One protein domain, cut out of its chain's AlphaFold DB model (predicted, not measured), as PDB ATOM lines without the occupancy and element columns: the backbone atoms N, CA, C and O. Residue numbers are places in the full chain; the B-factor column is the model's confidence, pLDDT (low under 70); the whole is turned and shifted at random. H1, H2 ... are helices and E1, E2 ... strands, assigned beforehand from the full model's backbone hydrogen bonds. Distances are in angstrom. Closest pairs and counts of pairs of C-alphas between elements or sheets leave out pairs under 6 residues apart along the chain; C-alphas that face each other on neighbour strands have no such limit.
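This is residues 7 to 93 and 101 to 195 of the 229 residues of the protein "MSS18 (YPR134W)" of Zygosaccharomyces parabailii (UniProt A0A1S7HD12). A strongly twisted sheet of seven strands curls round two helices, H1 and H2; the long helix H4 covers E5 and E6 at one end of the sheet, and H5 packs on the opposite face. The small H3 lies off the sheet, and residues 49 to 54 stick out. The printed part has 182 residues, with five named helices and seven named strands in the order E1 H1 E2 E3 H2 E4 H3 H4 E5 E6 H5 E7; the class is mixed, helices and strands. The sheet order is E2 E3 E1 E7 E4 E6 E5, antiparallel throughout. The whole is compact, with a radius of gyration of the C-alphas of 16.4 A and spans of 52 by 40 by 39 A.

Find C-alpha 7 at (-47.763, 19.890, -20.949), where E1 begins; it runs 21.5 A to residue 14. Next come H1, residues 23 to 37, 21.3 A long, then E2, 39 to 45, E3, 59 to 65, H2, 68 to 77, E4, 78 to 82, and H3, 87 to 90. Look for C-alpha 101 at (-34.878, 26.998, -15.891): H4 runs 39.0 A from there to residue 127. E5, 136 to 139, E6, 142 to 145, and H5, 164 to 174, follow; E7, 180 to 187, runs 22.5 A to C-alpha 187 at (-53.353, 14.619, -20.106).

Start at E7, whose pairing is staggered: residues 180 to 182 pair with E4, residues 182 to 187 with E1. Look for N 12 and O 184, 2.8 A, and N 183 and O 79, 2.8 A. In the hairpin E2 and E3, N 44 and O 61 are 2.9 A apart; in the hairpin E5 and E6, N 137 and O 144 are 2.8 A apart. E1, H1, E2 and E6, H5, E7 are split strand-helix-strand units, two strands running the same way with another between them, each with a right-handed crossover. Helices on both faces give three layers. H4 touches H1 about perpendicular, at 81 degrees, closest at C-alphas 104 and 37, 4.5 A. H4 touches H2 at a steep tilt of 46 degrees, the same way, closest at C-alphas 112 and 74, 6.3 A. H5 is on the sheet at a height of 8.7 A, with C-alphas 167 and 182 closest, 7.1 A. Every O i to N i+4 pair is within hydrogen-bond range in H2 and H4; H1 has 9 of 11, H5 6 of 7, and H3 is too short for one.

The C-alphas of Val 50 and Tyr 128 are the two farthest apart, 53.0 A. Residues 94 to 100 are not printed, and C-alphas 93 and 101 are 21.9 A apart across the cut. The links E2 to E3 and E6 to H5 are long. The mean pLDDT of the printed part is 78.8; 41 residues are under 70, among them 47 to 58 and 85 to 93.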
ATOM      1  N   VAL A   7     -47.015  21.124 -21.184       92.25
ATOM      2  CA  VAL A   7     -47.763  19.890 -20.949       92.25
ATOM      3  C   VAL A   7     -49.016  20.232 -20.135       92.25
ATOM      4  O   VAL A   7     -48.906  20.537 -18.943       92.25
ATOM      5  N   PRO A   8     -50.197  20.246 -20.775       92.62
ATOM      6  CA  PRO A   8     -51.470  20.495 -20.113       92.62
ATOM      7  C   PRO A   8     -51.998  19.206 -19.473       92.62
ATOM      8  O   PRO A   8     -52.147  18.181 -20.144       92.62
ATOM      9  N   VAL A   9     -52.307  19.259 -18.179       92.56
ATOM     10  CA  VAL A   9     -52.809  18.112 -17.412       92.56
ATOM     11  C   VAL A   9     -53.879  18.521 -16.410       92.56
ATOM     12  O   VAL A   9     -53.962  19.675 -15.994       92.56
ATOM     13  N   THR A  10     -54.664  17.544 -15.975       91.31
ATOM     14  CA  THR A  10     -55.468  17.620 -14.757       91.31
ATOM     15  C   THR A  10     -54.975  16.573 -13.768       91.31
ATOM     16  O   THR A  10     -54.742  15.420 -14.134       91.31
ATOM     17  N   ILE A  11     -54.827  16.967 -12.506       90.69
ATOM     18  CA  ILE A  11     -54.507  16.060 -11.402       90.69
ATOM     19  C   ILE A  11     -55.695  16.026 -10.448       90.69
ATOM     20  O   ILE A  11     -56.107  17.058  -9.929       90.69
ATOM     21  N   ARG A  12     -56.258  14.847 -10.196       87.19
ATOM     22  CA  ARG A  12     -57.308  14.647  -9.190       87.19
ATOM     23  C   ARG A  12     -56.713  14.116  -7.897       87.19
ATOM     24  O   ARG A  12     -55.895  13.200  -7.924       87.19
ATOM     25  N   LEU A  13     -57.164  14.667  -6.774       85.69
ATOM     26  CA  LEU A  13     -56.870  14.129  -5.447       85.69
ATOM     27  C   LEU A  13     -57.849  12.992  -5.145       85.69
ATOM     28  O   LEU A  13     -59.061  13.175  -5.249       85.69
ATOM     29  N   VAL A  14     -57.329  11.831  -4.753       82.38
ATOM     30  CA  VAL A  14     -58.117  10.622  -4.501       82.38
ATOM     31  C   VAL A  14     -57.890  10.148  -3.060       82.38
ATOM     32  O   VAL A  14     -56.757   9.969  -2.609       82.38
ATOM     33  N   TYR A  15     -58.970   9.957  -2.303       78.31
ATOM     34  CA  TYR A  15     -58.927   9.632  -0.873       78.31
ATOM     35  C   TYR A  15     -60.109   8.758  -0.445       78.31
ATOM     36  O   TYR A  15     -61.187   8.839  -1.028       78.31
ATOM     37  N   LYS A  16     -59.899   7.908   0.573       70.62
ATOM     38  CA  LYS A  16     -60.915   6.965   1.084       70.62
ATOM     39  C   LYS A  16     -62.028   7.622   1.918       70.62
ATOM     40  O   LYS A  16     -63.084   7.027   2.097       70.62
ATOM     41  N   SER A  17     -61.781   8.791   2.512       63.81
ATOM     42  CA  SER A  17     -62.565   9.304   3.648       63.81
ATOM     43  C   SER A  17     -63.872  10.021   3.280       63.81
ATOM     44  O   SER A  17     -63.988  10.700   2.260       63.81
ATOM     45  N   HIS A  18     -64.835   9.958   4.212       48.78
ATOM     46  CA  HIS A  18     -66.057  10.778   4.245       48.78
ATOM     47  C   HIS A  18     -65.780  12.279   4.465       48.78
ATOM     48  O   HIS A  18     -66.623  13.108   4.124       48.78
ATOM     49  N   SER A  19     -64.601  12.628   4.994       50.47
ATOM     50  CA  SER A  19     -64.093  13.996   5.130       50.47
ATOM     51  C   SER A  19     -62.963  14.231   4.132       50.47
ATOM     52  O   SER A  19     -61.880  13.659   4.270       50.47
ATOM     53  N   ALA A  20     -63.209  15.061   3.121       61.59
ATOM     54  CA  ALA A  20     -62.180  15.457   2.169       61.59
ATOM     55  C   ALA A  20     -60.992  16.112   2.899       61.59
ATOM     56  O   ALA A  20     -61.226  16.958   3.767       61.59
ATOM     57  N   PRO A  21     -59.732  15.764   2.570       72.25
ATOM     58  CA  PRO A  21     -58.587  16.519   3.057       72.25
ATOM     59  C   PRO A  21     -58.704  17.979   2.600       72.25
ATOM     60  O   PRO A  21     -59.457  18.293   1.678       72.25
ATOM     61  N   ASN A  22     -57.942  18.886   3.214       80.62
ATOM     62  CA  ASN A  22     -57.892  20.277   2.768       80.62
ATOM     63  C   ASN A  22     -57.287  20.353   1.348       80.62
ATOM     64  O   ASN A  22     -56.073  20.466   1.177       80.62
ATOM     65  N   GLU A  23     -58.136  20.250   0.321       80.31
ATOM     66  CA  GLU A  23     -57.736  20.162  -1.088       80.31
ATOM     67  C   GLU A  23     -56.947  21.400  -1.523       80.31
ATOM     68  O   GLU A  23     -55.999  21.295  -2.294       80.31
ATOM     69  N   LEU A  24     -57.276  22.579  -0.982       82.19
ATOM     70  CA  LEU A  24     -56.543  23.809  -1.274       82.19
ATOM     71  C   LEU A  24     -55.097  23.738  -0.771       82.19
ATOM     72  O   LEU A  24     -54.183  24.172  -1.473       82.19
ATOM     73  N   LEU A  25     -54.887  23.191   0.429       83.81
ATOM     74  CA  LEU A  25     -53.557  22.987   0.999       83.81
ATOM     75  C   LEU A  25     -52.742  21.995   0.159       83.81
ATOM     76  O   LEU A  25     -51.594  22.285  -0.173       83.81
ATOM     77  N   TRP A  26     -53.350  20.888  -0.270       85.69
ATOM     78  CA  TRP A  26     -52.696  19.919  -1.156       85.69
ATOM     79  C   TRP A  26     -52.382  20.490  -2.536       85.69
ATOM     80  O   TRP A  26     -51.281  20.287  -3.034       85.69
ATOM     81  N   ASN A  27     -53.290  21.265  -3.127       87.06
ATOM     82  CA  ASN A  27     -53.052  21.923  -4.411       87.06
ATOM     83  C   ASN A  27     -51.896  22.930  -4.318       87.06
ATOM     84  O   ASN A  27     -51.037  22.962  -5.195       87.06
ATOM     85  N   ARG A  28     -51.826  23.721  -3.237       86.62
ATOM     86  CA  ARG A  28     -50.701  24.642  -2.990       86.62
ATOM     87  C   ARG A  28     -49.382  23.897  -2.835       86.62
ATOM     88  O   ARG A  28     -48.394  24.286  -3.452       86.62
ATOM     89  N   PHE A  29     -49.382  22.824  -2.051       87.69
ATOM     90  CA  PHE A  29     -48.208  21.983  -1.864       87.69
ATOM     91  C   PHE A  29     -47.747  21.351  -3.182       87.69
ATOM     92  O   PHE A  29     -46.579  21.470  -3.534       87.69
ATOM     93  N   LEU A  30     -48.667  20.777  -3.963       89.88
ATOM     94  CA  LEU A  30     -48.373  20.227  -5.286       89.88
ATOM     95  C   LEU A  30     -47.743  21.270  -6.208       89.88
ATOM     96  O   LEU A  30     -46.731  20.981  -6.834       89.88
ATOM     97  N   VAL A  31     -48.284  22.490  -6.272       90.75
ATOM     98  CA  VAL A  31     -47.684  23.571  -7.077       90.75
ATOM     99  C   VAL A  31     -46.285  23.923  -6.594       90.75
ATOM    100  O   VAL A  31     -45.403  24.154  -7.420       90.75
ATOM    101  N   ALA A  32     -46.071  23.994  -5.280       88.94
ATOM    102  CA  ALA A  32     -44.766  24.316  -4.717       88.94
ATOM    103  C   ALA A  32     -43.727  23.245  -5.071       88.94
ATOM    104  O   ALA A  32     -42.642  23.587  -5.530       88.94
ATOM    105  N   GLU A  33     -44.070  21.966  -4.919       90.50
ATOM    106  CA  GLU A  33     -43.181  20.850  -5.250       90.50
ATOM    107  C   GLU A  33     -42.961  20.717  -6.762       90.50
ATOM    108  O   GLU A  33     -41.826  20.547  -7.202       90.50
ATOM    109  N   LEU A  34     -44.007  20.888  -7.578       91.44
ATOM    110  CA  LEU A  34     -43.875  20.909  -9.037       91.44
ATOM    111  C   LEU A  34     -42.961  22.052  -9.485       91.44
ATOM    112  O   LEU A  34     -42.109  21.837 -10.336       91.44
ATOM    113  N   ASN A  35     -43.052  23.237  -8.873       89.81
ATOM    114  CA  ASN A  35     -42.195  24.375  -9.223       89.81
ATOM    115  C   ASN A  35     -40.697  24.172  -8.929       89.81
ATOM    116  O   ASN A  35     -39.873  24.945  -9.434       89.81
ATOM    117  N   LYS A  36     -40.339  23.154  -8.133       88.69
ATOM    118  CA  LYS A  36     -38.942  22.750  -7.909       88.69
ATOM    119  C   LYS A  36     -38.371  21.948  -9.079       88.69
ATOM    120  O   LYS A  36     -37.170  22.004  -9.300       88.69
ATOM    121  N   VAL A  37     -39.215  21.222  -9.815       89.38
ATOM    122  CA  VAL A  37     -38.802  20.327 -10.915       89.38
ATOM    123  C   VAL A  37     -39.243  20.827 -12.293       89.38
ATOM    124  O   VAL A  37     -38.706  20.441 -13.318       89.38
ATOM    125  N   CYS A  38     -40.227  21.711 -12.375       89.88
ATOM    126  CA  CYS A  38     -40.689  22.288 -13.629       89.88
ATOM    127  C   CYS A  38     -41.242  23.690 -13.399       89.88
ATOM    128  O   CYS A  38     -41.271  24.183 -12.276       89.88
ATOM    129  N   LYS A  39     -41.640  24.387 -14.463       90.31
ATOM    130  CA  LYS A  39     -42.282  25.696 -14.325       90.31
ATOM    131  C   LYS A  39     -43.791  25.535 -14.441       90.31
ATOM    132  O   LYS A  39     -44.295  25.242 -15.523       90.31
ATOM    133  N   VAL A  40     -44.525  25.781 -13.361       90.88
ATOM    134  CA  VAL A  40     -45.992  25.828 -13.397       90.88
ATOM    135  C   VAL A  40     -46.413  27.187 -13.960       90.88
ATOM    136  O   VAL A  40     -46.201  28.218 -13.325       90.88
ATOM    137  N   VAL A  41     -46.974  27.212 -15.171       90.25
ATOM    138  CA  VAL A  41     -47.377  28.461 -15.857       90.25
ATOM    139  C   VAL A  41     -48.869  28.758 -15.728       90.25
ATOM    140  O   VAL A  41     -49.279  29.913 -15.814       90.25
ATOM    141  N   TYR A  42     -49.669  27.728 -15.469       90.25
ATOM    142  CA  TYR A  42     -51.085  27.839 -15.157       90.25
ATOM    143  C   TYR A  42     -51.429  26.823 -14.075       90.25
ATOM    144  O   TYR A  42     -50.998  25.671 -14.145       90.25
ATOM    145  N   ALA A  43     -52.212  27.255 -13.093       90.44
ATOM    146  CA  ALA A  43     -52.718  26.411 -12.026       90.44
ATOM    147  C   ALA A  43     -54.094  26.912 -11.602       90.44
ATOM    148  O   ALA A  43     -54.230  28.043 -11.128       90.44
ATOM    149  N   LYS A  44     -55.121  26.079 -11.765       88.38
ATOM    150  CA  LYS A  44     -56.485  26.424 -11.373       88.38
ATOM    151  C   LYS A  44     -57.182  25.237 -10.711       88.38
ATOM    152  O   LYS A  44     -57.422  24.229 -11.371       88.38
ATOM    153  N   PRO A  45     -57.535  25.340  -9.420       83.69
ATOM    154  CA  PRO A  45     -58.308  24.301  -8.758       83.69
ATOM    155  C   PRO A  45     -59.771  24.370  -9.205       83.69
ATOM    156  O   PRO A  45     -60.381  25.443  -9.183       83.69
ATOM    157  N   ASN A  46     -60.350  23.225  -9.571       75.56
ATOM    158  CA  ASN A  46     -61.781  23.113  -9.840       75.56
ATOM    159  C   ASN A  46     -62.525  22.923  -8.516       75.56
ATOM    160  O   ASN A  46     -62.971  21.832  -8.169       75.56
ATOM    161  N   LEU A  47     -62.613  24.011  -7.747       63.84
ATOM    162  CA  LEU A  47     -63.419  24.059  -6.530       63.84
ATOM    163  C   LEU A  47     -64.891  24.264  -6.920       63.84
ATOM    164  O   LEU A  47     -65.192  25.205  -7.666       63.84
ATOM    165  N   PRO A  48     -65.828  23.431  -6.437       56.56
ATOM    166  CA  PRO A  48     -67.242  23.641  -6.706       56.56
ATOM    167  C   PRO A  48     -67.696  24.967  -6.082       56.56
ATOM    168  O   PRO A  48     -67.514  25.196  -4.890       56.56
ATOM    169  N   ARG A  49     -68.307  25.849  -6.886       50.56
ATOM    170  CA  ARG A  49     -68.929  27.092  -6.388       50.56
ATOM    171  C   ARG A  49     -70.198  26.834  -5.570       50.56
ATOM    172  O   ARG A  49     -70.590  27.689  -4.789       50.56
ATOM    173  N   VAL A  50     -70.834  25.679  -5.758       45.56
ATOM    174  CA  VAL A  50     -72.070  25.254  -5.087       45.56
ATOM    175  C   VAL A  50     -71.986  23.740  -4.898       45.56
ATOM    176  O   VAL A  50     -71.408  23.069  -5.751       45.56
ATOM    177  N   GLN A  51     -72.512  23.225  -3.785       44.38
ATOM    178  CA  GLN A  51     -72.524  21.818  -3.350       44.38
ATOM    179  C   GLN A  51     -73.127  20.853  -4.395       44.38
ATOM    180  O   GLN A  51     -74.214  20.311  -4.229       44.38
ATOM    181  N   SER A  52     -72.415  20.610  -5.491       41.78
ATOM    182  CA  SER A  52     -72.709  19.528  -6.417       41.78
ATOM    183  C   SER A  52     -72.346  18.217  -5.726       41.78
ATOM    184  O   SER A  52     -71.171  17.936  -5.490       41.78
ATOM    185  N   LEU A  53     -73.361  17.423  -5.384       43.31
ATOM    186  CA  LEU A  53     -73.244  16.098  -4.753       43.31
ATOM    187  C   LEU A  53     -72.492  15.069  -5.619       43.31
ATOM    188  O   LEU A  53     -72.175  13.976  -5.144       43.31
ATOM    189  N   THR A  54     -72.155  15.397  -6.869       45.25
ATOM    190  CA  THR A  54     -71.272  14.579  -7.701       45.25
ATOM    191  C   THR A  54     -69.823  14.717  -7.225       45.25
ATOM    192  O   THR A  54     -69.053  15.569  -7.662       45.25
ATOM    193  N   ARG A  55     -69.435  13.831  -6.299       48.72
ATOM    194  CA  ARG A  55     -68.106  13.742  -5.662       48.72
ATOM    195  C   ARG A  55     -66.906  13.633  -6.623       48.72
ATOM    196  O   ARG A  55     -65.778  13.783  -6.165       48.72
ATOM    197  N   ASN A  56     -67.116  13.413  -7.925       45.94
ATOM    198  CA  ASN A  56     -66.089  12.844  -8.805       45.94
ATOM    199  C   ASN A  56     -65.366  13.814  -9.759       45.94
ATOM    200  O   ASN A  56     -64.449  13.370 -10.445       45.94
ATOM    201  N   ASN A  57     -65.699  15.113  -9.797       51.22
ATOM    202  CA  ASN A  57     -65.126  16.043 -10.795       51.22
ATOM    203  C   ASN A  57     -64.130  17.082 -10.249       51.22
ATOM    204  O   ASN A  57     -63.913  18.141 -10.839       51.22
ATOM    205  N   LYS A  58     -63.498  16.788  -9.111       62.91
ATOM    206  CA  LYS A  58     -62.565  17.694  -8.430       62.91
ATOM    207  C   LYS A  58     -61.139  17.543  -8.972       62.91
ATOM    208  O   LYS A  58     -60.286  16.900  -8.365       62.91
ATOM    209  N   GLY A  59     -60.911  18.077 -10.167       74.81
ATOM    210  CA  GLY A  59     -59.588  18.148 -10.789       74.81
ATOM    211  C   GLY A  59     -58.824  19.420 -10.422       74.81
ATOM    212  O   GLY A  59     -59.403  20.455 -10.089       74.81
ATOM    213  N   PHE A  60     -57.508  19.351 -10.516       87.06
ATOM    214  CA  PHE A  60     -56.618  20.493 -10.462       87.06
ATOM    215  C   PHE A  60     -55.952  20.664 -11.823       87.06
ATOM    216  O   PHE A  60     -55.096  19.869 -12.212       87.06
ATOM    217  N   ASP A  61     -56.381  21.694 -12.545       90.69
ATOM    218  CA  ASP A  61     -55.930  21.966 -13.901       90.69
ATOM    219  C   ASP A  61     -54.589  22.692 -13.893       90.69
ATOM    220  O   ASP A  61     -54.439  23.753 -13.277       90.69
ATOM    221  N   LEU A  62     -53.623  22.138 -14.618       93.00
ATOM    222  CA  LEU A  62     -52.238  22.576 -14.628       93.00
ATOM    223  C   LEU A  62     -51.703  22.679 -16.057       93.00
ATOM    224  O   LEU A  62     -52.015  21.866 -16.925       93.00
ATOM    225  N   VAL A  63     -50.826  23.655 -16.278       92.62
ATOM    226  CA  VAL A  63     -49.930  23.672 -17.438       92.62
ATOM    227  C   VAL A  63     -48.505  23.765 -16.923       92.62
ATOM    228  O   VAL A  63     -48.144  24.719 -16.224       92.62
ATOM    229  N   LEU A  64     -47.705  22.759 -17.264       92.75
ATOM    230  CA  LEU A  64     -46.309  22.648 -16.858       92.75
ATOM    231  C   LEU A  64     -45.407  22.924 -18.055       92.75
ATOM    232  O   LEU A  64     -45.625  22.362 -19.124       92.75
ATOM    233  N   LYS A  65     -44.395  23.770 -17.878       90.50
ATOM    234  CA  LYS A  65     -43.383  24.072 -18.890       90.50
ATOM    235  C   LYS A  65     -42.061  23.393 -18.537       90.50
ATOM    236  O   LYS A  65     -41.589  23.507 -17.402       90.50
ATOM    237  N   GLY A  66     -41.475  22.706 -19.512       88.38
ATOM    238  CA  GLY A  66     -40.219  21.969 -19.377       88.38
ATOM    239  C   GLY A  66     -40.037  20.914 -20.476       88.38
ATOM    240  O   GLY A  66     -40.846  20.849 -21.403       88.38
ATOM    241  N   PRO A  67     -39.000  20.065 -20.384       90.00
ATOM    242  CA  PRO A  67     -38.739  19.021 -21.369       90.00
ATOM    243  C   PRO A  67     -39.920  18.047 -21.450       90.00
ATOM    244  O   PRO A  67     -40.176  17.275 -20.525       90.00
ATOM    245  N   LYS A  68     -40.657  18.090 -22.567       89.06
ATOM    246  CA  LYS A  68     -41.949  17.401 -22.725       89.06
ATOM    247  C   LYS A  68     -41.868  15.903 -22.420       89.06
ATOM    248  O   LYS A  68     -42.740  15.380 -21.735       89.06
ATOM    249  N   PHE A  69     -40.821  15.231 -22.895       88.44
ATOM    250  CA  PHE A  69     -40.619  13.799 -22.666       88.44
ATOM    251  C   PHE A  69     -40.487  13.462 -21.172       88.44
ATOM    252  O   PHE A  69     -41.239  12.629 -20.664       88.44
ATOM    253  N   HIS A  70     -39.600  14.158 -20.453       89.62
ATOM    254  CA  HIS A  70     -39.392  13.952 -19.018       89.62
ATOM    255  C   HIS A  70     -40.641  14.295 -18.202       89.62
ATOM    256  O   HIS A  70     -41.012  13.545 -17.304       89.62
ATOM    257  N   LEU A  71     -41.346  15.376 -18.556       91.38
ATOM    258  CA  LEU A  71     -42.601  15.745 -17.900       91.38
ATOM    259  C   LEU A  71     -43.676  14.677 -18.076       91.38
ATOM    260  O   LEU A  71     -44.324  14.307 -17.102       91.38
ATOM    261  N   ILE A  72     -43.863  14.161 -19.291       91.12
ATOM    262  CA  ILE A  72     -44.840  13.098 -19.541       91.12
ATOM    263  C   ILE A  72     -44.457  11.840 -18.756       91.12
ATOM    264  O   ILE A  72     -45.307  11.282 -18.069       91.12
ATOM    265  N   LYS A  73     -43.186  11.426 -18.784       89.62
ATOM    266  CA  LYS A  73     -42.699  10.255 -18.037       89.62
ATOM    267  C   LYS A  73     -42.948  10.387 -16.531       89.62
ATOM    268  O   LYS A  73     -43.515   9.480 -15.923       89.62
ATOM    269  N   PHE A  74     -42.586  11.534 -15.956       91.69
ATOM    270  CA  PHE A  74     -42.826  11.873 -14.553       91.69
ATOM    271  C   PHE A  74     -44.325  11.831 -14.211       91.69
ATOM    272  O   PHE A  74     -44.742  11.121 -13.298       91.69
ATOM    273  N   LEU A  75     -45.163  12.538 -14.973       92.38
ATOM    274  CA  LEU A  75     -46.595  12.679 -14.689       92.38
ATOM    275  C   LEU A  75     -47.386  11.378 -14.882       92.38
ATOM    276  O   LEU A  75     -48.297  11.108 -14.100       92.38
ATOM    277  N   SER A  76     -47.043  10.558 -15.878       89.56
ATOM    278  CA  SER A  76     -47.721   9.277 -16.137       89.56
ATOM    279  C   SER A  76     -47.486   8.263 -15.018       89.56
ATOM    280  O   SER A  76     -48.394   7.512 -14.640       89.56
ATOM    281  N   GLY A  77     -46.269   8.254 -14.466       87.88
ATOM    282  CA  GLY A  77     -45.897   7.398 -13.345       87.88
ATOM    283  C   GLY A  77     -46.449   7.874 -12.002       87.88
ATOM    284  O   GLY A  77     -46.526   7.069 -11.074       87.88
ATOM    285  N   LEU A  78     -46.810   9.154 -11.877       91.31
ATOM    286  CA  LEU A  78     -47.206   9.768 -10.614       91.31
ATOM    287  C   LEU A  78     -48.491   9.126 -10.065       91.31
ATOM    288  O   LEU A  78     -49.474   8.923 -10.783       91.31
ATOM    289  N   ARG A  79     -48.465   8.770  -8.780       90.00
ATOM    290  CA  ARG A  79     -49.565   8.100  -8.066       90.00
ATOM    291  C   ARG A  79     -49.900   8.716  -6.729       90.00
ATOM    292  O   ARG A  79     -50.996   8.504  -6.228       90.00
ATOM    293  N   GLY A  80     -48.981   9.466  -6.151       90.19
ATOM    294  CA  GLY A  80     -49.206  10.099  -4.873       90.19
ATOM    295  C   GLY A  80     -48.176  11.165  -4.588       90.19
ATOM    296  O   GLY A  80     -47.141  11.261  -5.252       90.19
ATOM    297  N   VAL A  81     -48.459  11.940  -3.557       90.69
ATOM    298  CA  VAL A  81     -47.485  12.845  -2.967       90.69
ATOM    299  C   VAL A  81     -47.578  12.751  -1.450       90.69
ATOM    300  O   VAL A  81     -48.664  12.569  -0.894       90.69
ATOM    301  N   GLN A  82     -46.432  12.861  -0.787       89.19
ATOM    302  CA  GLN A  82     -46.325  12.872   0.663       89.19
ATOM    303  C   GLN A  82     -45.895  14.255   1.149       89.19
ATOM    304  O   GLN A  82     -44.894  14.806   0.690       89.19
ATOM    305  N   MET A  83     -46.630  14.794   2.113       86.50
ATOM    306  CA  MET A  83     -46.255  15.997   2.841       86.50
ATOM    307  C   MET A  83     -45.472  15.601   4.098       86.50
ATOM    308  O   MET A  83     -45.833  14.664   4.808       86.50
ATOM    309  N   ALA A  84     -44.371  16.299   4.372       79.00
ATOM    310  CA  ALA A  84     -43.717  16.194   5.673       79.00
ATOM    311  C   ALA A  84     -44.568  16.914   6.732       79.00
ATOM    312  O   ALA A  84     -45.165  17.941   6.417       79.00
ATOM    313  N   GLU A  85     -44.546  16.461   7.988       65.62
ATOM    314  CA  GLU A  85     -45.321  17.072   9.088       65.62
ATOM    315  C   GLU A  85     -45.067  18.586   9.233       65.62
ATOM    316  O   GLU A  85     -45.984  19.367   9.476       65.62
ATOM    317  N   ASN A  86     -43.835  19.029   8.957       61.31
ATOM    318  CA  ASN A  86     -43.429  20.441   8.999       61.31
ATOM    319  C   ASN A  86     -43.726  21.221   7.698       61.31
ATOM    320  O   ASN A  86     -43.476  22.427   7.613       61.31
ATOM    321  N   GLY A  87     -44.220  20.548   6.656       55.19
ATOM    322  CA  GLY A  87     -44.501  21.119   5.334       55.19
ATOM    323  C   GLY A  87     -45.674  22.101   5.336       55.19
ATOM    324  O   GLY A  87     -45.661  23.072   4.580       55.19
ATOM    325  N   ILE A  88     -46.623  21.911   6.257       55.28
ATOM    326  CA  ILE A  88     -47.799  22.775   6.447       55.28
ATOM    327  C   ILE A  88     -47.379  24.218   6.777       55.28
ATOM    328  O   ILE A  88     -47.975  25.172   6.283       55.28
ATOM    329  N   ILE A  89     -46.309  24.384   7.560       50.25
ATOM    330  CA  ILE A  89     -45.830  25.690   8.041       50.25
ATOM    331  C   ILE A  89     -44.966  26.387   6.972       50.25
ATOM    332  O   ILE A  89     -45.047  27.602   6.781       50.25
ATOM    333  N   ARG A  90     -44.166  25.616   6.220       49.78
ATOM    334  CA  ARG A  90     -43.170  26.138   5.262       49.78
ATOM    335  C   ARG A  90     -43.737  26.571   3.910       49.78
ATOM    336  O   ARG A  90     -43.073  27.323   3.202       49.78
ATOM    337  N   SER A  91     -44.957  26.159   3.556       50.31
ATOM    338  CA  SER A  91     -45.611  26.571   2.300       50.31
ATOM    339  C   SER A  91     -45.846  28.088   2.195       50.31
ATOM    340  O   SER A  91     -46.147  28.563   1.101       50.31
ATOM    341  N   SER A  92     -45.755  28.845   3.296       45.28
ATOM    342  CA  SER A  92     -46.136  30.264   3.334       45.28
ATOM    343  C   SER A  92     -44.973  31.265   3.355       45.28
ATOM    344  O   SER A  92     -45.215  32.448   3.131       45.28
ATOM    345  N   THR A  93     -43.725  30.841   3.590       41.91
ATOM    346  CA  THR A  93     -42.667  31.777   4.037       41.91
ATOM    347  C   THR A  93     -41.354  31.762   3.261       41.91
ATOM    348  O   THR A  93     -40.521  32.637   3.488       41.91
ATOM    349  N   GLN A 101     -34.206  28.063 -15.150       79.00
ATOM    350  CA  GLN A 101     -34.878  26.998 -15.891       79.00
ATOM    351  C   GLN A 101     -34.025  25.722 -15.941       79.00
ATOM    352  O   GLN A 101     -34.588  24.632 -15.850       79.00
ATOM    353  N   ASP A 102     -32.704  25.859 -16.014       82.19
ATOM    354  CA  ASP A 102     -31.772  24.734 -16.097       82.19
ATOM    355  C   ASP A 102     -31.714  23.955 -14.780       82.19
ATOM    356  O   ASP A 102     -31.770  22.725 -14.789       82.19
ATOM    357  N   ASP A 103     -31.758  24.649 -13.637       86.25
ATOM    358  CA  ASP A 103     -31.844  24.008 -12.317       86.25
ATOM    359  C   ASP A 103     -33.086  23.116 -12.193       86.25
ATOM    360  O   ASP A 103     -33.027  22.015 -11.642       86.25
ATOM    361  N   ARG A 104     -34.223  23.576 -12.735       85.00
ATOM    362  CA  ARG A 104     -35.470  22.797 -12.751       85.00
ATOM    363  C   ARG A 104     -35.348  21.564 -13.639       85.00
ATOM    364  O   ARG A 104     -35.798  20.496 -13.238       85.00
ATOM    365  N   ILE A 105     -34.744  21.704 -14.820       86.06
ATOM    366  CA  ILE A 105     -34.527  20.588 -15.754       86.06
ATOM    367  C   ILE A 105     -33.676  19.508 -15.086       86.06
ATOM    368  O   ILE A 105     -34.108  18.359 -15.018       86.06
ATOM    369  N   LEU A 106     -32.546  19.896 -14.491       88.00
ATOM    370  CA  LEU A 106     -31.669  18.982 -13.760       88.00
ATOM    371  C   LEU A 106     -32.387  18.314 -12.580       88.00
ATOM    372  O   LEU A 106     -32.187  17.130 -12.311       88.00
ATOM    373  N   ALA A 107     -33.236  19.050 -11.858       88.12
ATOM    374  CA  ALA A 107     -34.028  18.485 -10.771       88.12
ATOM    375  C   ALA A 107     -35.044  17.443 -11.274       88.12
ATOM    376  O   ALA A 107     -35.203  16.394 -10.647       88.12
ATOM    377  N   LEU A 108     -35.710  17.697 -12.404       88.88
ATOM    378  CA  LEU A 108     -36.637  16.748 -13.025       88.88
ATOM    379  C   LEU A 108     -35.928  15.490 -13.521       88.88
ATOM    380  O   LEU A 108     -36.441  14.389 -13.317       88.88
ATOM    381  N   GLU A 109     -34.768  15.647 -14.156       89.56
ATOM    382  CA  GLU A 109     -33.942  14.537 -14.634       89.56
ATOM    383  C   GLU A 109     -33.518  13.647 -13.470       89.56
ATOM    384  O   GLU A 109     -33.810  12.456 -13.491       89.56
ATOM    385  N   LYS A 110     -32.994  14.224 -12.382       90.06
ATOM    386  CA  LYS A 110     -32.638  13.470 -11.167       90.06
ATOM    387  C   LYS A 110     -33.807  12.679 -10.586       90.06
ATOM    388  O   LYS A 110     -33.625  11.550 -10.127       90.06
ATOM    389  N   VAL A 111     -35.012  13.255 -10.579       89.56
ATOM    390  CA  VAL A 111     -36.215  12.553 -10.104       89.56
ATOM    391  C   VAL A 111     -36.590  11.411 -11.052       89.56
ATOM    392  O   VAL A 111     -36.898  10.318 -10.573       89.56
ATOM    393  N   CYS A 112     -36.534  11.631 -12.369       87.94
ATOM    394  CA  CYS A 112     -36.777  10.587 -13.366       87.94
ATOM    395  C   CYS A 112     -35.756   9.448 -13.251       87.94
ATOM    396  O   CYS A 112     -36.158   8.294 -13.144       87.94
ATOM    397  N   GLU A 113     -34.463   9.759 -13.176       89.69
ATOM    398  CA  GLU A 113     -33.381   8.785 -13.008       89.69
ATOM    399  C   GLU A 113     -33.544   7.972 -11.720       89.69
ATOM    400  O   GLU A 113     -33.432   6.746 -11.733       89.69
ATOM    401  N   SER A 114     -33.880   8.634 -10.609       89.12
ATOM    402  CA  SER A 114     -34.135   7.956  -9.334       89.12
ATOM    403  C   SER A 114     -35.329   7.003  -9.431       89.12
ATOM    404  O   SER A 114     -35.280   5.891  -8.908       89.12
ATOM    405  N   ALA A 115     -36.403   7.408 -10.118       85.44
ATOM    406  CA  ALA A 115     -37.554   6.543 -10.362       85.44
ATOM    407  C   ALA A 115     -37.195   5.364 -11.287       85.44
ATOM    408  O   ALA A 115     -37.622   4.237 -11.042       85.44
ATOM    409  N   GLU A 116     -36.367   5.592 -12.306       86.56
ATOM    410  CA  GLU A 116     -35.908   4.565 -13.246       86.56
ATOM    411  C   GLU A 116     -35.045   3.499 -12.586       86.56
ATOM    412  O   GLU A 116     -35.295   2.312 -12.788       86.56
ATOM    413  N   GLN A 117     -34.099   3.896 -11.735       86.00
ATOM    414  CA  GLN A 117     -33.290   2.952 -10.960       86.00
ATOM    415  C   GLN A 117     -34.177   2.003 -10.143       86.00
ATOM    416  O   GLN A 117     -33.952   0.794 -10.104       86.00
ATOM    417  N   GLN A 118     -35.238   2.537  -9.540       82.56
ATOM    418  CA  GLN A 118     -36.195   1.758  -8.756       82.56
ATOM    419  C   GLN A 118     -37.076   0.853  -9.633       82.56
ATOM    420  O   GLN A 118     -37.375  -0.286  -9.259       82.56
ATOM    421  N   TRP A 119     -37.460   1.309 -10.827       82.75
ATOM    422  CA  TRP A 119     -38.164   0.480 -11.809       82.75
ATOM    423  C   TRP A 119     -37.302  -0.663 -12.337       82.75
ATOM    424  O   TRP A 119     -37.808  -1.772 -12.517       82.75
ATOM    425  N   ASP A 120     -36.008  -0.438 -12.544       82.62
ATOM    426  CA  ASP A 120     -35.077  -1.475 -12.981       82.62
ATOM    427  C   ASP A 120     -34.841  -2.523 -11.891       82.62
ATOM    428  O   ASP A 120     -34.858  -3.722 -12.184       82.62
ATOM    429  N   ILE A 121     -34.716  -2.106 -10.625       80.44
ATOM    430  CA  ILE A 121     -34.688  -3.026  -9.476       80.44
ATOM    431  C   ILE A 121     -35.966  -3.875  -9.458       80.44
ATOM    432  O   ILE A 121     -35.894  -5.105  -9.402       80.44
ATOM    433  N   SER A 122     -37.128  -3.235  -9.603       76.56
ATOM    434  CA  SER A 122     -38.430  -3.914  -9.635       76.56
ATOM    435  C   SER A 122     -38.542  -4.907 -10.802       76.56
ATOM    436  O   SER A 122     -39.079  -6.006 -10.649       76.56
ATOM    437  N   ARG A 123     -38.005  -4.559 -11.980       79.56
ATOM    438  CA  ARG A 123     -37.985  -5.432 -13.165       79.56
ATOM    439  C   ARG A 123     -37.110  -6.663 -12.938       79.56
ATOM    440  O   ARG A 123     -37.532  -7.770 -13.267       79.56
ATOM    441  N   ARG A 124     -35.929  -6.487 -12.334       79.81
ATOM    442  CA  ARG A 124     -35.029  -7.596 -11.976       79.81
ATOM    443  C   ARG A 124     -35.688  -8.527 -10.965       79.81
ATOM    444  O   ARG A 124     -35.728  -9.728 -11.196       79.81
ATOM    445  N   GLN A 125     -36.287  -7.993  -9.902       76.38
ATOM    446  CA  GLN A 125     -36.983  -8.801  -8.891       76.38
ATOM    447  C   GLN A 125     -38.139  -9.631  -9.480       76.38
ATOM    448  O   GLN A 125     -38.350 -10.769  -9.059       76.38
ATOM    449  N   ARG A 126     -38.854  -9.107 -10.492       72.62
ATOM    450  CA  ARG A 126     -39.894  -9.867 -11.218       72.62
ATOM    451  C   ARG A 126     -39.327 -11.025 -12.014       72.62
ATOM    452  O   ARG A 126     -39.916 -12.102 -11.998       72.62
ATOM    453  N   ALA A 127     -38.202 -10.813 -12.696       74.56
ATOM    454  CA  ALA A 127     -37.528 -11.879 -13.432       74.56
ATOM    455  C   ALA A 127     -37.161 -13.053 -12.505       74.56
ATOM    456  O   ALA A 127     -37.249 -14.208 -12.911       74.56
ATOM    457  N   TYR A 128     -36.861 -12.761 -11.236       76.69
ATOM    458  CA  TYR A 128     -36.577 -13.757 -10.199       76.69
ATOM    459  C   TYR A 128     -37.819 -14.321  -9.475       76.69
ATOM    460  O   TYR A 128     -37.659 -15.079  -8.523       76.69
ATOM    461  N   LYS A 129     -39.053 -13.993  -9.903       67.44
ATOM    462  CA  LYS A 129     -40.324 -14.430  -9.278       67.44
ATOM    463  C   LYS A 129     -40.394 -14.187  -7.758       67.44
ATOM    464  O   LYS A 129     -40.993 -14.981  -7.033       67.44
ATOM    465  N   SER A 130     -39.807 -13.092  -7.275       67.81
ATOM    466  CA  SER A 130     -39.960 -12.697  -5.869       67.81
ATOM    467  C   SER A 130     -41.440 -12.442  -5.543       67.81
ATOM    468  O   SER A 130     -42.136 -11.803  -6.334       67.81
ATOM    469  N   GLN A 131     -41.921 -12.936  -4.398       60.59
ATOM    470  CA  GLN A 131     -43.298 -12.706  -3.935       60.59
ATOM    471  C   GLN A 131     -43.509 -11.272  -3.411       60.59
ATOM    472  O   GLN A 131     -44.606 -10.733  -3.550       60.59
ATOM    473  N   ASP A 132     -42.449 -10.616  -2.926       63.19
ATOM    474  CA  ASP A 132     -42.493  -9.262  -2.357       63.19
ATOM    475  C   ASP A 132     -42.057  -8.203  -3.372       63.19
ATOM    476  O   ASP A 132     -40.991  -7.592  -3.276       63.19
ATOM    477  N   LEU A 133     -42.876  -8.004  -4.402       63.25
ATOM    478  CA  LEU A 133     -42.613  -6.974  -5.401       63.25
ATOM    479  C   LEU A 133     -43.175  -5.623  -4.950       63.25
ATOM    480  O   LEU A 133     -44.387  -5.526  -4.711       63.25
ATOM    481  N   PRO A 134     -42.353  -4.558  -4.907       65.19
ATOM    482  CA  PRO A 134     -42.863  -3.227  -4.630       65.19
ATOM    483  C   PRO A 134     -43.888  -2.849  -5.704       65.19
ATOM    484  O   PRO A 134     -43.665  -3.017  -6.905       65.19
ATOM    485  N   GLN A 135     -45.052  -2.370  -5.264       76.25
ATOM    486  CA  GLN A 135     -46.122  -1.897  -6.154       76.25
ATOM    487  C   GLN A 135     -46.021  -0.393  -6.411       76.25
ATOM    488  O   GLN A 135     -46.502   0.096  -7.433       76.25
ATOM    489  N   LEU A 136     -45.359   0.326  -5.506       83.38
ATOM    490  CA  LEU A 136     -45.110   1.755  -5.576       83.38
ATOM    491  C   LEU A 136     -43.643   2.029  -5.251       83.38
ATOM    492  O   LEU A 136     -43.004   1.282  -4.512       83.38
ATOM    493  N   VAL A 137     -43.133   3.119  -5.805       85.56
ATOM    494  CA  VAL A 137     -41.768   3.607  -5.618       85.56
ATOM    495  C   VAL A 137     -41.841   5.005  -5.027       85.56
ATOM    496  O   VAL A 137     -42.604   5.843  -5.503       85.56
ATOM    497  N   ARG A 138     -41.029   5.279  -4.008       86.31
ATOM    498  CA  ARG A 138     -40.992   6.579  -3.333       86.31
ATOM    499  C   ARG A 138     -39.710   7.326  -3.694       86.31
ATOM    500  O   ARG A 138     -38.619   6.869  -3.374       86.31
ATOM    501  N   VAL A 139     -39.860   8.494  -4.312       88.31
ATOM    502  CA  VAL A 139     -38.784   9.459  -4.580       88.31
ATOM    503  C   VAL A 139     -39.270  10.798  -4.049       88.31
ATOM    504  O   VAL A 139     -40.027  11.497  -4.715       88.31
ATOM    505  N   LEU A 140     -38.909  11.107  -2.805       84.81
ATOM    506  CA  LEU A 140     -39.515  12.194  -2.034       84.81
ATOM    507  C   LEU A 140     -39.601  13.530  -2.803       84.81
ATOM    508  O   LEU A 140     -38.609  13.946  -3.401       84.81
ATOM    509  N   PRO A 141     -40.752  14.231  -2.745       90.38
ATOM    510  CA  PRO A 141     -42.005  13.872  -2.053       90.38
ATOM    511  C   PRO A 141     -42.942  12.965  -2.875       90.38
ATOM    512  O   PRO A 141     -44.069  12.692  -2.459       90.38
ATOM    513  N   TRP A 142     -42.510  12.531  -4.055       92.25
ATOM    514  CA  TRP A 142     -43.320  11.852  -5.056       92.25
ATOM    515  C   TRP A 142     -43.445  10.354  -4.792       92.25
ATOM    516  O   TRP A 142     -42.497   9.675  -4.386       92.25
ATOM    517  N   ILE A 143     -44.631   9.829  -5.075       91.06
ATOM    518  CA  ILE A 143     -44.915   8.399  -5.070       91.06
ATOM    519  C   ILE A 143     -45.288   8.017  -6.495       91.06
ATOM    520  O   ILE A 143     -46.264   8.523  -7.055       91.06
ATOM    521  N   PHE A 144     -44.504   7.121  -7.077       90.25
ATOM    522  CA  PHE A 144     -44.686   6.599  -8.419       90.25
ATOM    523  C   PHE A 144     -45.233   5.180  -8.379       90.25
ATOM    524  O   PHE A 144     -45.069   4.444  -7.406       90.25
ATOM    525  N   ASN A 145     -45.850   4.771  -9.477       86.12
ATOM    526  CA  ASN A 145     -46.084   3.363  -9.746       86.12
ATOM    527  C   ASN A 145     -44.748   2.608  -9.851       86.12
ATOM    528  O   ASN A 145     -43.749   3.194 -10.257       86.12
ATOM    529  N   ALA A 146     -44.709   1.308  -9.552       81.19
ATOM    530  CA  ALA A 146     -43.476   0.510  -9.650       81.19
ATOM    531  C   ALA A 146     -43.016   0.191 -11.083       81.19
ATOM    532  O   ALA A 146     -42.054  -0.548 -11.293       81.19
ATOM    533  N   PHE A 147     -43.722   0.695 -12.086       78.50
ATOM    534  CA  PHE A 147     -43.354   0.569 -13.485       78.50
ATOM    535  C   PHE A 147     -43.789   1.823 -14.242       78.50
ATOM    536  O   PHE A 147     -44.802   2.432 -13.865       78.50
ATOM    537  N   PRO A 148     -43.047   2.199 -15.299       77.25
ATOM    538  CA  PRO A 148     -43.442   3.293 -16.166       77.25
ATOM    539  C   PRO A 148     -44.797   2.968 -16.785       77.25
ATOM    540  O   PRO A 148     -45.080   1.828 -17.155       77.25
ATOM    541  N   LEU A 149     -45.640   3.983 -16.856       82.12
ATOM    542  CA  LEU A 149     -46.985   3.871 -17.385       82.12
ATOM    543  C   LEU A 149     -47.122   4.747 -18.609       82.12
ATOM    544  O   LEU A 149     -46.471   5.789 -18.720       82.12
ATOM    545  N   GLU A 150     -48.019   4.336 -19.489       86.00
ATOM    546  CA  GLU A 150     -48.401   5.152 -20.625       86.00
ATOM    547  C   GLU A 150     -49.223   6.371 -20.172       86.00
ATOM    548  O   GLU A 150     -49.959   6.301 -19.174       86.00
ATOM    549  N   PRO A 151     -49.090   7.510 -20.876       86.00
ATOM    550  CA  PRO A 151     -49.889   8.691 -20.597       86.00
ATOM    551  C   PRO A 151     -51.368   8.399 -20.824       86.00
ATOM    552  O   PRO A 151     -51.771   7.907 -21.876       86.00
ATOM    553  N   ARG A 152     -52.185   8.744 -19.829       86.81
ATOM    554  CA  ARG A 152     -53.640   8.601 -19.894       86.81
ATOM    555  C   ARG A 152     -54.284   9.927 -20.226       86.81
ATOM    556  O   ARG A 152     -53.986  10.932 -19.589       86.81
ATOM    557  N   TYR A 153     -55.173   9.927 -21.202       86.50
ATOM    558  CA  TYR A 153     -55.804  11.146 -21.684       86.50
ATOM    559  C   TYR A 153     -57.211  11.294 -21.125       86.50
ATOM    560  O   TYR A 153     -57.874  10.293 -20.882       86.50
ATOM    561  N   VAL A 154     -57.646  12.539 -20.940       82.38
ATOM    562  CA  VAL A 154     -59.020  12.850 -20.540       82.38
ATOM    563  C   VAL A 154     -59.976  12.393 -21.646       82.38
ATOM    564  O   VAL A 154     -59.875  12.878 -22.774       82.38
ATOM    565  N   SER A 155     -60.882  11.472 -21.326       76.12
ATOM    566  CA  SER A 155     -62.048  11.123 -22.148       76.12
ATOM    567  C   SER A 155     -63.353  11.604 -21.494       76.12
ATOM    568  O   SER A 155     -63.414  11.816 -20.283       76.12
ATOM    569  N   ASP A 156     -64.418  11.776 -22.283       53.47
ATOM    570  CA  ASP A 156     -65.711  12.315 -21.811       53.47
ATOM    571  C   ASP A 156     -66.517  11.354 -20.908       53.47
ATOM    572  O   ASP A 156     -67.597  11.693 -20.423       53.47
ATOM    573  N   GLY A 157     -65.992  10.163 -20.624       55.75
ATOM    574  CA  GLY A 157     -66.596   9.201 -19.709       55.75
ATOM    575  C   GLY A 157     -65.509   8.472 -18.941       55.75
ATOM    576  O   GLY A 157     -64.871   7.573 -19.477       55.75
ATOM    577  N   GLU A 158     -65.274   8.862 -17.689       59.44
ATOM    578  CA  GLU A 158     -64.152   8.317 -16.927       59.44
ATOM    579  C   GLU A 158     -64.560   7.775 -15.567       59.44
ATOM    580  O   GLU A 158     -64.890   8.509 -14.632       59.44
ATOM    581  N   VAL A 159     -64.451   6.454 -15.462       53.31
ATOM    582  CA  VAL A 159     -64.443   5.711 -14.207       53.31
ATOM    583  C   VAL A 159     -63.091   5.925 -13.521       53.31
ATOM    584  O   VAL A 159     -62.036   5.973 -14.156       53.31
ATOM    585  N   LEU A 160     -63.121   6.076 -12.199       56.03
ATOM    586  CA  LEU A 160     -61.926   6.100 -11.365       56.03
ATOM    587  C   LEU A 160     -61.370   4.666 -11.298       56.03
ATOM    588  O   LEU A 160     -61.868   3.844 -10.539       56.03
ATOM    589  N   GLU A 161     -60.380   4.329 -12.121       54.31
ATOM    590  CA  GLU A 161     -59.867   2.944 -12.197       54.31
ATOM    591  C   GLU A 161     -58.911   2.570 -11.056       54.31
ATOM    592  O   GLU A 161     -58.486   1.422 -10.917       54.31
ATOM    593  N   HIS A 162     -58.506   3.535 -10.233       62.00
ATOM    594  CA  HIS A 162     -57.554   3.277  -9.165       62.00
ATOM    595  C   HIS A 162     -58.244   2.681  -7.948       62.00
ATOM    596  O   HIS A 162     -59.078   3.328  -7.319       62.00
ATOM    597  N   ASN A 163     -57.836   1.460  -7.584       69.25
ATOM    598  CA  ASN A 163     -58.174   0.868  -6.297       69.25
ATOM    599  C   ASN A 163     -57.476   1.679  -5.194       69.25
ATOM    600  O   ASN A 163     -56.331   1.420  -4.812       69.25
ATOM    601  N   VAL A 164     -58.185   2.709  -4.735       75.81
ATOM    602  CA  VAL A 164     -57.782   3.617  -3.662       75.81
ATOM    603  C   VAL A 164     -57.394   2.808  -2.434       75.81
ATOM    604  O   VAL A 164     -56.385   3.092  -1.795       75.81
ATOM    605  N   ASP A 165     -58.126   1.732  -2.150       75.62
ATOM    606  CA  ASP A 165     -57.857   0.908  -0.985       75.62
ATOM    607  C   ASP A 165     -56.470   0.290  -0.983       75.62
ATOM    608  O   ASP A 165     -55.762   0.375   0.026       75.62
ATOM    609  N   ARG A 166     -56.071  -0.239  -2.137       79.06
ATOM    610  CA  ARG A 166     -54.753  -0.819  -2.371       79.06
ATOM    611  C   ARG A 166     -53.643   0.226  -2.327       79.06
ATOM    612  O   ARG A 166     -52.585  -0.066  -1.782       79.06
ATOM    613  N   PHE A 167     -53.862   1.426  -2.870       82.94
ATOM    614  CA  PHE A 167     -52.866   2.500  -2.789       82.94
ATOM    615  C   PHE A 167     -52.542   2.833  -1.332       82.94
ATOM    616  O   PHE A 167     -51.384   2.761  -0.938       82.94
ATOM    617  N   TYR A 168     -53.558   3.147  -0.525       82.12
ATOM    618  CA  TYR A 168     -53.336   3.563   0.861       82.12
ATOM    619  C   TYR A 168     -52.744   2.423   1.703       82.12
ATOM    620  O   TYR A 168     -51.849   2.685   2.494       82.12
ATOM    621  N   ALA A 169     -53.152   1.165   1.480       81.50
ATOM    622  CA  ALA A 169     -52.542   0.015   2.153       81.50
ATOM    623  C   ALA A 169     -51.037  -0.116   1.847       81.50
ATOM    624  O   ALA A 169     -50.238  -0.336   2.753       81.50
ATOM    625  N   THR A 170     -50.644   0.067   0.583       80.19
ATOM    626  CA  THR A 170     -49.236   0.005   0.157       80.19
ATOM    627  C   THR A 170     -48.436   1.223   0.621       80.19
ATOM    628  O   THR A 170     -47.274   1.093   0.984       80.19
ATOM    629  N   VAL A 171     -49.009   2.428   0.607       80.75
ATOM    630  CA  VAL A 171     -48.275   3.634   1.022       80.75
ATOM    631  C   VAL A 171     -48.073   3.679   2.533       80.75
ATOM    632  O   VAL A 171     -47.002   4.092   2.968       80.75
ATOM    633  N   SER A 172     -49.022   3.176   3.329       79.25
ATOM    634  CA  SER A 172     -48.856   3.056   4.782       79.25
ATOM    635  C   SER A 172     -47.647   2.206   5.193       79.25
ATOM    636  O   SER A 172     -47.100   2.438   6.262       79.25
ATOM    637  N   SER A 173     -47.188   1.256   4.367       78.44
ATOM    638  CA  SER A 173     -45.948   0.509   4.640       78.44
ATOM    639  C   SER A 173     -44.678   1.203   4.123       78.44
ATOM    640  O   SER A 173     -43.581   0.895   4.581       78.44
ATOM    641  N   LEU A 174     -44.805   2.149   3.186       72.50
ATOM    642  CA  LEU A 174     -43.689   2.873   2.557       72.50
ATOM    643  C   LEU A 174     -43.377   4.225   3.216       72.50
ATOM    644  O   LEU A 174     -42.274   4.765   3.059       72.50
ATOM    645  N   CYS A 175     -44.357   4.817   3.891       70.81
ATOM    646  CA  CYS A 175     -44.287   6.150   4.471       70.81
ATOM    647  C   CYS A 175     -44.303   6.075   5.999       70.81
ATOM    648  O   CYS A 175     -45.090   5.356   6.593       70.81
ATOM    649  N   THR A 176     -43.439   6.865   6.634       68.31
ATOM    650  CA  THR A 176     -43.361   6.988   8.097       68.31
ATOM    651  C   THR A 176     -44.395   7.956   8.676       68.31
ATOM    652  O   THR A 176     -44.534   8.033   9.888       68.31
ATOM    653  N   THR A 177     -45.067   8.737   7.824       69.44
ATOM    654  CA  THR A 177     -46.065   9.742   8.212       69.44
ATOM    655  C   THR A 177     -47.359   9.509   7.443       69.44
ATOM    656  O   THR A 177     -47.320   9.158   6.263       69.44
ATOM    657  N   ASP A 178     -48.496   9.793   8.078       70.19
ATOM    658  CA  ASP A 178     -49.838   9.587   7.503       70.19
ATOM    659  C   ASP A 178     -50.285  10.710   6.551       70.19
ATOM    660  O   ASP A 178     -51.415  10.739   6.062       70.19
ATOM    661  N   GLN A 179     -49.405  11.671   6.266       84.19
ATOM    662  CA  GLN A 179     -49.711  12.809   5.406       84.19
ATOM    663  C   GLN A 179     -49.365  12.499   3.951       84.19
ATOM    664  O   GLN A 179     -48.388  13.005   3.397       84.19
ATOM    665  N   PHE A 180     -50.183  11.677   3.306       86.12
ATOM    666  CA  PHE A 180     -50.082  11.403   1.877       86.12
ATOM    667  C   PHE A 180     -51.454  11.403   1.209       86.12
ATOM    668  O   PHE A 180     -52.478  11.132   1.835       86.12
ATOM    669  N   VAL A 181     -51.471  11.718  -0.085       87.06
ATOM    670  CA  VAL A 181     -52.689  11.707  -0.900       87.06
ATOM    671  C   VAL A 181     -52.423  10.992  -2.216       87.06
ATOM    672  O   VAL A 181     -51.360  11.157  -2.821       87.06
ATOM    673  N   ALA A 182     -53.388  10.180  -2.648       88.06
ATOM    674  CA  ALA A 182     -53.338   9.536  -3.952       88.06
ATOM    675  C   ALA A 182     -53.681  10.550  -5.050       88.06
ATOM    676  O   ALA A 182     -54.508  11.444  -4.855       88.06
ATOM    677  N   LEU A 183     -53.051  10.394  -6.206       88.88
ATOM    678  CA  LEU A 183     -53.192  11.272  -7.356       88.88
ATOM    679  C   LEU A 183     -53.627  10.465  -8.576       88.88
ATOM    680  O   LEU A 183     -53.099   9.383  -8.838       88.88
ATOM    681  N   ASP A 184     -54.556  11.026  -9.342       87.81
ATOM    682  CA  ASP A 184     -54.905  10.553 -10.680       87.81
ATOM    683  C   ASP A 184     -54.614  11.658 -11.700       87.81
ATOM    684  O   ASP A 184     -55.306  12.679 -11.753       87.81
ATOM    685  N   THR A 185     -53.544  11.467 -12.471       90.50
ATOM    686  CA  THR A 185     -53.061  12.422 -13.473       90.50
ATOM    687  C   THR A 185     -53.552  12.034 -14.858       90.50
ATOM    688  O   THR A 185     -53.348  10.895 -15.288       90.50
ATOM    689  N   LYS A 186     -54.128  13.001 -15.580       89.88
ATOM    690  CA  LYS A 186     -54.564  12.836 -16.970       89.88
ATOM    691  C   LYS A 186     -54.126  13.995 -17.849       89.88
ATOM    692  O   LYS A 186     -54.081  15.142 -17.410       89.88
ATOM    693  N   PHE A 187     -53.822  13.681 -19.098       91.00
ATOM    694  CA  PHE A 187     -53.353  14.619 -20.106       91.00
ATOM    695  C   PHE A 187     -54.509  15.091 -20.985       91.00
ATOM    696  O   PHE A 187     -55.383  14.313 -21.365       91.00
ATOM    697  N   TYR A 188     -54.486  16.361 -21.361       90.00
ATOM    698  CA  TYR A 188     -55.388  16.878 -22.385       90.00
ATOM    699  C   TYR A 188     -54.813  16.557 -23.772       90.00
ATOM    700  O   TYR A 188     -53.645  16.852 -24.034       90.00
ATOM    701  N   GLN A 189     -55.605  15.942 -24.660       85.12
ATOM    702  CA  GLN A 189     -55.156  15.559 -26.013       85.12
ATOM    703  C   GLN A 189     -54.863  16.781 -26.892       85.12
ATOM    704  O   GLN A 189     -53.962  16.765 -27.728       85.12
ATOM    705  N   GLY A 190     -55.612  17.858 -26.678       83.88
ATOM    706  CA  GLY A 190     -55.506  19.091 -27.442       83.88
ATOM    707  C   GLY A 190     -56.248  20.237 -26.769       83.88
ATOM    708  O   GLY A 190     -56.868  20.059 -25.721       83.88
ATOM    709  N   LEU A 191     -56.186  21.421 -27.381       85.19
ATOM    710  CA  LEU A 191     -56.833  22.628 -26.858       85.19
ATOM    711  C   LEU A 191     -58.338  22.414 -26.631       85.19
ATOM    712  O   LEU A 191     -58.864  22.821 -25.604       85.19
ATOM    713  N   GLU A 192     -59.002  21.711 -27.547       85.69
ATOM    714  CA  GLU A 192     -60.448  21.454 -27.508       85.69
ATOM    715  C   GLU A 192     -60.873  20.607 -26.302       85.69
ATOM    716  O   GLU A 192     -61.929  20.849 -25.728       85.69
ATOM    717  N   SER A 193     -60.012  19.685 -25.853       84.06
ATOM    718  CA  SER A 193     -60.268  18.841 -24.675       84.06
ATOM    719  C   SER A 193     -60.103  19.573 -23.336       84.06
ATOM    720  O   SER A 193     -60.430  19.024 -22.287       84.06
ATOM    721  N   MET A 194     -59.561  20.797 -23.337       86.62
ATOM    722  CA  MET A 194     -59.297  21.552 -22.110       86.62
ATOM    723  C   MET A 194     -60.529  22.327 -21.639       86.62
ATOM    724  O   MET A 194     -61.323  22.789 -22.458       86.62
ATOM    725  N   PRO A 195     -60.646  22.632 -20.339       87.31
ATOM    726  CA  PRO A 195     -61.658  23.556 -19.843       87.31
ATOM    727  C   PRO A 195     -61.510  24.958 -20.450       87.31
ATOM    728  O   PRO A 195     -60.400  25.474 -20.594       87.31
TER     729      PRO A 195